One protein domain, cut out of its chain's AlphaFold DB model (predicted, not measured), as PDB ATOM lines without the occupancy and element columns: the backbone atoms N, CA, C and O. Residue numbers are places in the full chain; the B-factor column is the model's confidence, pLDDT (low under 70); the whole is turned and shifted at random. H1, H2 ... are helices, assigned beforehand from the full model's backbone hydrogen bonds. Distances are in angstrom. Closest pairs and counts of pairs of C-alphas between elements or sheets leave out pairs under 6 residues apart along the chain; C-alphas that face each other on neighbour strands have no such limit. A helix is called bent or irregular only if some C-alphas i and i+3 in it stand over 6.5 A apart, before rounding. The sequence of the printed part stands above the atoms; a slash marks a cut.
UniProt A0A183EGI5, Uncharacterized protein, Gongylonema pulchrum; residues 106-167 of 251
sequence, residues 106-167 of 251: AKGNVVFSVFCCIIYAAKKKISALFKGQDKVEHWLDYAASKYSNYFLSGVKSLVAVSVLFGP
ATOM      1  N   ALA A 106       1.378  13.306  31.702       63.75
ATOM      2  CA  ALA A 106       1.485  14.313  30.655       63.75
ATOM      3  C   ALA A 106       0.606  15.526  31.010       63.75
ATOM      4  O   ALA A 106      -0.587  15.391  31.288       63.75
ATOM      5  N   LYS A 107       1.194  16.728  31.027       58.28
ATOM      6  CA  LYS A 107       0.469  17.958  31.374       58.28
ATOM      7  C   LYS A 107      -0.494  18.343  30.241       58.28
ATOM      8  O   LYS A 107      -0.055  18.794  29.186       58.28
ATOM      9  N   GLY A 108      -1.800  18.227  30.489       71.19
ATOM     10  CA  GLY A 108      -2.870  18.747  29.626       71.19
ATOM     11  C   GLY A 108      -3.586  17.704  28.759       71.19
ATOM     12  O   GLY A 108      -3.242  16.526  28.736       71.19
ATOM     13  N   ASN A 109      -4.624  18.142  28.038       78.56
ATOM     14  CA  ASN A 109      -5.458  17.261  27.219       78.56
ATOM     15  C   ASN A 109      -4.827  17.025  25.834       78.56
ATOM     16  O   ASN A 109      -5.163  17.697  24.857       78.56
ATOM     17  N   VAL A 110      -3.892  16.074  25.763       80.25
ATOM     18  CA  VAL A 110      -3.084  15.777  24.564       80.25
ATOM     19  C   VAL A 110      -3.951  15.541  23.324       80.25
ATOM     20  O   VAL A 110      -3.649  16.070  22.256       80.25
ATOM     21  N   VAL A 111      -5.069  14.819  23.461       81.06
ATOM     22  CA  VAL A 111      -5.993  14.529  22.347       81.06
ATOM     23  C   VAL A 111      -6.556  15.815  21.742       81.06
ATOM     24  O   VAL A 111      -6.556  15.989  20.521       81.06
ATOM     25  N   PHE A 112      -6.982  16.750  22.592       81.62
ATOM     26  CA  PHE A 112      -7.485  18.045  22.147       81.62
ATOM     27  C   PHE A 112      -6.385  18.866  21.462       81.62
ATOM     28  O   PHE A 112      -6.606  19.432  20.392       81.62
ATOM     29  N   SER A 113      -5.172  18.873  22.021       82.88
ATOM     30  CA  SER A 113      -4.017  19.544  21.417       82.88
ATOM     31  C   SER A 113      -3.680  18.995  20.028       82.88
ATOM     32  O   SER A 113      -3.394  19.784  19.126       82.88
ATOM     33  N   VAL A 114      -3.753  17.673  19.829       85.62
ATOM     34  CA  VAL A 114      -3.531  17.018  18.528       85.62
ATOM     35  C   VAL A 114      -4.603  17.439  17.525       85.62
ATOM     36  O   VAL A 114      -4.276  17.867  16.418       85.62
ATOM     37  N   PHE A 115      -5.877  17.395  17.920       86.62
ATOM     38  CA  PHE A 115      -6.988  17.798  17.057       86.62
ATOM     39  C   PHE A 115      -6.889  19.273  16.640       86.62
ATOM     40  O   PHE A 115      -6.972  19.601  15.454       86.62
ATOM     41  N   CYS A 116      -6.619  20.171  17.593       86.56
ATOM     42  CA  CYS A 116      -6.386  21.585  17.309       86.56
ATOM     43  C   CYS A 116      -5.170  21.810  16.405       86.56
ATOM     44  O   CYS A 116      -5.233  22.665  15.522       86.56
ATOM     45  N   CYS A 117      -4.087  21.049  16.586       86.38
ATOM     46  CA  CYS A 117      -2.900  21.126  15.737       86.38
ATOM     47  C   CYS A 117      -3.219  20.746  14.287       86.38
ATOM     48  O   CYS A 117      -2.841  21.472  13.369       86.38
ATOM     49  N   ILE A 118      -3.966  19.657  14.076       87.00
ATOM     50  CA  ILE A 118      -4.385  19.197  12.745       87.00
ATOM     51  C   ILE A 118      -5.277  20.242  12.063       87.00
ATOM     52  O   ILE A 118      -5.017  20.614  10.917       87.00
ATOM     53  N   ILE A 119      -6.284  20.773  12.768       87.31
ATOM     54  CA  ILE A 119      -7.166  21.821  12.229       87.31
ATOM     55  C   ILE A 119      -6.372  23.084  11.897       87.31
ATOM     56  O   ILE A 119      -6.580  23.687  10.843       87.31
ATOM     57  N   TYR A 120      -5.471  23.503  12.786       88.31
ATOM     58  CA  TYR A 120      -4.655  24.695  12.582       88.31
ATOM     59  C   TYR A 120      -3.739  24.542  11.362       88.31
ATOM     60  O   TYR A 120      -3.731  25.420  10.498       88.31
ATOM     61  N   ALA A 121      -3.040  23.407  11.244       86.56
ATOM     62  CA  ALA A 121      -2.203  23.083  10.091       86.56
ATOM     63  C   ALA A 121      -3.015  23.065   8.786       86.56
ATOM     64  O   ALA A 121      -2.600  23.663   7.796       86.56
ATOM     65  N   ALA A 122      -4.202  22.449   8.789       87.19
ATOM     66  CA  ALA A 122      -5.080  22.400   7.623       87.19
ATOM     67  C   ALA A 122      -5.563  23.798   7.201       87.19
ATOM     68  O   ALA A 122      -5.468  24.155   6.026       87.19
ATOM     69  N   LYS A 123      -6.015  24.626   8.153       87.56
ATOM     70  CA  LYS A 123      -6.444  26.009   7.882       87.56
ATOM     71  C   LYS A 123      -5.308  26.856   7.313       87.56
ATOM     72  O   LYS A 123      -5.509  27.559   6.323       87.56
ATOM     73  N   LYS A 124      -4.109  26.770   7.899       85.50
ATOM     74  CA  LYS A 124      -2.933  27.487   7.390       85.50
ATOM     75  C   LYS A 124      -2.510  26.994   6.010       85.50
ATOM     76  O   LYS A 124      -2.217  27.830   5.167       85.50
ATOM     77  N   LYS A 125      -2.536  25.681   5.755       84.25
ATOM     78  CA  LYS A 125      -2.245  25.107   4.434       84.25
ATOM     79  C   LYS A 125      -3.188  25.663   3.371       84.25
ATOM     80  O   LYS A 125      -2.729  26.091   2.321       84.25
ATOM     81  N   ILE A 126      -4.494  25.681   3.654       83.88
ATOM     82  CA  ILE A 126      -5.505  26.224   2.739       83.88
ATOM     83  C   ILE A 126      -5.229  27.712   2.489       83.88
ATOM     84  O   ILE A 126      -5.148  28.134   1.341       83.88
ATOM     85  N   SER A 127      -4.989  28.499   3.543       82.69
ATOM     86  CA  SER A 127      -4.672  29.925   3.399       82.69
ATOM     87  C   SER A 127      -3.368  30.188   2.629       82.69
ATOM     88  O   SER A 127      -3.319  31.140   1.855       82.69
ATOM     89  N   ALA A 128      -2.338  29.358   2.808       80.12
ATOM     90  CA  ALA A 128      -1.067  29.453   2.091       80.12
ATOM     91  C   ALA A 128      -1.211  29.077   0.609       80.12
ATOM     92  O   ALA A 128      -0.618  29.738  -0.242       80.12
ATOM     93  N   LEU A 129      -2.057  28.087   0.293       80.56
ATOM     94  CA  LEU A 129      -2.393  27.707  -1.081       80.56
ATOM     95  C   LEU A 129      -3.082  28.861  -1.826       80.56
ATOM     96  O   LEU A 129      -2.746  29.135  -2.973       80.56
ATOM     97  N   PHE A 130      -3.993  29.577  -1.155       79.38
ATOM     98  CA  PHE A 130      -4.661  30.761  -1.711       79.38
ATOM     99  C   PHE A 130      -3.746  31.991  -1.831       79.38
ATOM    100  O   PHE A 130      -4.022  32.866  -2.645       79.38
ATOM    101  N   LYS A 131      -2.675  32.083  -1.031       80.06
ATOM    102  CA  LYS A 131      -1.737  33.224  -1.018       80.06
ATOM    103  C   LYS A 131      -0.442  32.992  -1.804       80.06
ATOM    104  O   LYS A 131       0.406  33.877  -1.805       80.06
ATOM    105  N   GLY A 132      -0.273  31.833  -2.443       70.19
ATOM    106  CA  GLY A 132       0.915  31.524  -3.246       70.19
ATOM    107  C   GLY A 132       2.231  31.515  -2.455       70.19
ATOM    108  O   GLY A 132       3.263  31.871  -3.010       70.19
ATOM    109  N   GLN A 133       2.202  31.160  -1.164       70.44
ATOM    110  CA  GLN A 133       3.408  31.099  -0.323       70.44
ATOM    111  C   GLN A 133       4.218  29.809  -0.536       70.44
ATOM    112  O   GLN A 133       3.679  28.792  -0.981       70.44
ATOM    113  N   ASP A 134       5.504  29.863  -0.174       59.41
ATOM    114  CA  ASP A 134       6.469  28.772  -0.329       59.41
ATOM    115  C   ASP A 134       5.998  27.437   0.265       59.41
ATOM    116  O   ASP A 134       5.423  27.351   1.356       59.41
ATOM    117  N   LYS A 135       6.279  26.364  -0.482       67.06
ATOM    118  CA  LYS A 135       5.949  24.989  -0.108       67.06
ATOM    119  C   LYS A 135       6.891  24.508   0.997       67.06
ATOM    120  O   LYS A 135       8.060  24.245   0.747       67.06
ATOM    121  N   VAL A 136       6.359  24.322   2.201       72.81
ATOM    122  CA  VAL A 136       7.009  23.514   3.250       72.81
ATOM    123  C   VAL A 136       7.021  22.027   2.877       72.81
ATOM    124  O   VAL A 136       6.093  21.549   2.219       72.81
ATOM    125  N   GLU A 137       8.042  21.290   3.333       71.44
ATOM    126  CA  GLU A 137       8.230  19.856   3.039       71.44
ATOM    127  C   GLU A 137       7.038  18.989   3.469       71.44
ATOM    128  O   GLU A 137       6.606  18.108   2.725       71.44
ATOM    129  N   HIS A 138       6.464  19.242   4.653       75.31
ATOM    130  CA  HIS A 138       5.287  18.527   5.141       75.31
ATOM    131  C   HIS A 138       4.162  19.488   5.542       75.31
ATOM    132  O   HIS A 138       4.366  20.497   6.209       75.31
ATOM    133  N   TRP A 139       2.914  19.145   5.212       78.62
ATOM    134  CA  TRP A 139       1.753  20.014   5.463       78.62
ATOM    135  C   TRP A 139       1.445  20.264   6.953       78.62
ATOM    136  O   TRP A 139       0.749  21.218   7.288       78.62
ATOM    137  N   LEU A 140       1.948  19.418   7.855       80.69
ATOM    138  CA  LEU A 140       1.864  19.649   9.307       80.69
ATOM    139  C   LEU A 140       2.853  20.724   9.795       80.69
ATOM    140  O   LEU A 140       2.626  21.299  10.854       80.69
ATOM    141  N   ASP A 141       3.891  21.061   9.021       83.69
ATOM    142  CA  ASP A 141       4.905  22.048   9.430       83.69
ATOM    143  C   ASP A 141       4.394  23.489   9.380       83.69
ATOM    144  O   ASP A 141       4.939  24.370  10.040       83.69
ATOM    145  N   TYR A 142       3.249  23.727   8.734       81.06
ATOM    146  CA  TYR A 142       2.514  24.985   8.872       81.06
ATOM    147  C   TYR A 142       2.126  25.306  10.330       81.06
ATOM    148  O   TYR A 142       1.842  26.465  10.644       81.06
ATOM    149  N   ALA A 143       2.117  24.308  11.224       82.25
ATOM    150  CA  ALA A 143       1.855  24.470  12.652       82.25
ATOM    151  C   ALA A 143       3.121  24.671  13.520       82.25
ATOM    152  O   ALA A 143       2.985  24.886  14.727       82.25
ATOM    153  N   ALA A 144       4.328  24.683  12.936       81.56
ATOM    154  CA  ALA A 144       5.599  24.863  13.659       81.56
ATOM    155  C   ALA A 144       5.717  26.201  14.401       81.56
ATOM    156  O   ALA A 144       6.440  26.300  15.384       81.56
ATOM    157  N   SER A 145       4.941  27.216  14.009       81.19
ATOM    158  CA  SER A 145       4.905  28.499  14.720       81.19
ATOM    159  C   SER A 145       4.209  28.441  16.086       81.19
ATOM    160  O   SER A 145       4.320  29.391  16.853       81.19
ATOM    161  N   LYS A 146       3.429  27.389  16.374       82.19
ATOM    162  CA  LYS A 146       2.610  27.274  17.597       82.19
ATOM    163  C   LYS A 146       2.937  26.038  18.442       82.19
ATOM    164  O   LYS A 146       2.630  26.029  19.631       82.19
ATOM    165  N   TYR A 147       3.538  25.007  17.853       84.25
ATOM    166  CA  TYR A 147       3.798  23.724  18.509       84.25
ATOM    167  C   TYR A 147       5.274  23.329  18.397       84.25
ATOM    168  O   TYR A 147       5.939  23.681  17.428       84.25
ATOM    169  N   SER A 148       5.784  22.581  19.382       84.06
ATOM    170  CA  SER A 148       7.175  22.114  19.381       84.06
ATOM    171  C   SER A 148       7.434  21.072  18.286       84.06
ATOM    172  O   SER A 148       6.553  20.288  17.927       84.06
ATOM    173  N   ASN A 149       8.676  21.008  17.794       82.00
ATOM    174  CA  ASN A 149       9.081  20.042  16.764       82.00
ATOM    175  C   ASN A 149       8.893  18.580  17.211       82.00
ATOM    176  O   ASN A 149       8.501  17.735  16.406       82.00
ATOM    177  N   TYR A 150       9.097  18.288  18.502       79.81
ATOM    178  CA  TYR A 150       8.834  16.963  19.076       79.81
ATOM    179  C   TYR A 150       7.349  16.584  18.976       79.81
ATOM    180  O   TYR A 150       7.004  15.507  18.490       79.81
ATOM    181  N   PHE A 151       6.457  17.506  19.354       82.69
ATOM    182  CA  PHE A 151       5.014  17.295  19.263       82.69
ATOM    183  C   PHE A 151       4.560  17.111  17.810       82.69
ATOM    184  O   PHE A 151       3.792  16.198  17.511       82.69
ATOM    185  N   LEU A 152       5.082  17.924  16.887       83.25
ATOM    186  CA  LEU A 152       4.779  17.804  15.460       83.25
ATOM    187  C   LEU A 152       5.227  16.465  14.871       83.25
ATOM    188  O   LEU A 152       4.479  15.871  14.099       83.25
ATOM    189  N   SER A 153       6.403  15.965  15.254       82.25
ATOM    190  CA  SER A 153       6.880  14.639  14.840       82.25
ATOM    191  C   SER A 153       5.951  13.516  15.326       82.25
ATOM    192  O   SER A 153       5.608  12.604  14.564       82.25
ATOM    193  N   GLY A 154       5.443  13.634  16.559       81.31
ATOM    194  CA  GLY A 154       4.416  12.740  17.099       81.31
ATOM    195  C   GLY A 154       3.108  12.785  16.302       81.31
ATOM    196  O   GLY A 154       2.596  11.740  15.903       81.31
ATOM    197  N   VAL A 155       2.595  13.982  15.990       84.31
ATOM    198  CA  VAL A 155       1.370  14.148  15.180       84.31
ATOM    199  C   VAL A 155       1.562  13.614  13.756       84.31
ATOM    200  O   VAL A 155       0.666  12.951  13.237       84.31
ATOM    201  N   LYS A 156       2.726  13.839  13.131       84.00
ATOM    202  CA  LYS A 156       3.069  13.282  11.808       84.00
ATOM    203  C   LYS A 156       3.013  11.755  11.819       84.00
ATOM    204  O   LYS A 156       2.367  11.164  10.957       84.00
ATOM    205  N   SER A 157       3.643  11.136  12.816       82.06
ATOM    206  CA  SER A 157       3.651   9.680  12.984       82.06
ATOM    207  C   SER A 157       2.240   9.137  13.213       82.06
ATOM    208  O   SER A 157       1.840   8.173  12.567       82.06
ATOM    209  N   LEU A 158       1.454   9.802  14.064       83.06
ATOM    210  CA  LEU A 158       0.068   9.429  14.341       83.06
ATOM    211  C   LEU A 158      -0.796   9.474  13.079       83.06
ATOM    212  O   LEU A 158      -1.467   8.495  12.773       83.06
ATOM    213  N   VAL A 159      -0.743  10.567  12.311       82.44
ATOM    214  CA  VAL A 159      -1.507  10.696  11.061       82.44
ATOM    215  C   VAL A 159      -1.086   9.630  10.047       82.44
ATOM    216  O   VAL A 159      -1.951   8.995   9.446       82.44
ATOM    217  N   ALA A 160       0.219   9.395   9.877       78.81
ATOM    218  CA  ALA A 160       0.724   8.376   8.958       78.81
ATOM    219  C   ALA A 160       0.225   6.970   9.331       78.81
ATOM    220  O   ALA A 160      -0.258   6.231   8.473       78.81
ATOM    221  N   VAL A 161       0.273   6.624  10.620       76.69
ATOM    222  CA  VAL A 161      -0.226   5.345  11.141       76.69
ATOM    223  C   VAL A 161      -1.743   5.240  10.971       76.69
ATOM    224  O   VAL A 161      -2.232   4.227  10.482       76.69
ATOM    225  N   SER A 162      -2.512   6.280  11.302       75.12
ATOM    226  CA  SER A 162      -3.972   6.264  11.132       75.12
ATOM    227  C   SER A 162      -4.392   6.046   9.678       75.12
ATOM    228  O   SER A 162      -5.320   5.282   9.424       75.12
ATOM    229  N   VAL A 163      -3.696   6.664   8.720       73.94
ATOM    230  CA  VAL A 163      -3.949   6.446   7.286       73.94
ATOM    231  C   VAL A 163      -3.614   5.010   6.881       73.94
ATOM    232  O   VAL A 163      -4.390   4.392   6.154       73.94
ATOM    233  N   LEU A 164      -2.510   4.453   7.388       68.50
ATOM    234  CA  LEU A 164      -2.099   3.078   7.093       68.50
ATOM    235  C   LEU A 164      -3.124   2.037   7.577       68.50
ATOM    236  O   LEU A 164      -3.379   1.063   6.875       68.50
ATOM    237  N   PHE A 165      -3.723   2.239   8.755       65.12
ATOM    238  CA  PHE A 165      -4.676   1.291   9.353       65.12
ATOM    239  C   PHE A 165      -6.151   1.553   8.999       65.12
ATOM    240  O   PHE A 165      -7.002   0.703   9.265       65.12
ATOM    241  N   GLY A 166      -6.468   2.682   8.358       61.75
ATOM    242  CA  GLY A 166      -7.826   3.046   7.933       61.75
ATOM    243  C   GLY A 166      -8.598   1.993   7.111       61.75
ATOM    244  O   GLY A 166      -9.789   1.817   7.370       61.75
ATOM    245  N   PRO A 167      -7.987   1.249   6.163       60.41
ATOM    246  CA  PRO A 167      -8.716   0.289   5.326       60.41
ATOM    247  C   PRO A 167      -9.013  -1.075   5.988       60.41
ATOM    248  O   PRO A 167      -9.552  -1.965   5.336       60.41
TER     249      PRO A 167
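Overview. This is residues 106 to 167 of the 251 residues of an uncharacterized protein of Gongylonema pulchrum (UniProt A0A183EGI5). Two long helices, H1 and then H2, stand at about a right angle as a loose, lopsided cross with two long arms, coming nearest each other at Val 114, close to the first end of H1, and at Val 155, partway along H2. The long link between them, residues 132 to 148, folds back from the last end of H1 to the first end of H2, and residues 160 to 167 of H2 stick out free as the end of one arm. The printed part has 62 residues, with two named helices in the order H1, H2 and no named strand; its class is all helix. It is flat and only just compact, close to loose, with a radius of gyration of the C-alphas of 12.4 A and spans of 36 by 32 by 16 A.

Along the chain. H1 is residues 110 to 131, 31.0 A from first to last C-alpha. It begins with C-alpha 110 at (-3.084, 15.777, 24.564) and ends with C-alpha 131 at (-1.737, 33.224, -1.018). H2 is residues 149 to 167, 28.9 A long, from C-alpha 149 at (9.081, 20.042, 16.764) to C-alpha 167 at (-8.716, 0.289, 5.326). H2 is irregular: C-alphas 164 and 167 are 7.4 A apart, against about 5 A in a regular helix.

Arrangement. H1 and H2 are close but not clearly touching, with 1 pair of C-alphas within 8 A. Their closest C-alphas are those of Val 114 and Val 155, 6.6 A apart. Their lines are about perpendicular, at 89 degrees. Every O i to N i+4 pair of H1 is within hydrogen-bond range; in H2 14 of 15 are.

Size, cuts and confidence. The two C-alphas farthest apart, those of Ala 106 and Gly 132, are 38.0 A apart. The printed part has no cut. The link from H1 to H2, 17 residues, is long. The mean pLDDT of the printed part is 79.0; residues 106 to 107, 134 to 135 and 164 to 167 are under 70.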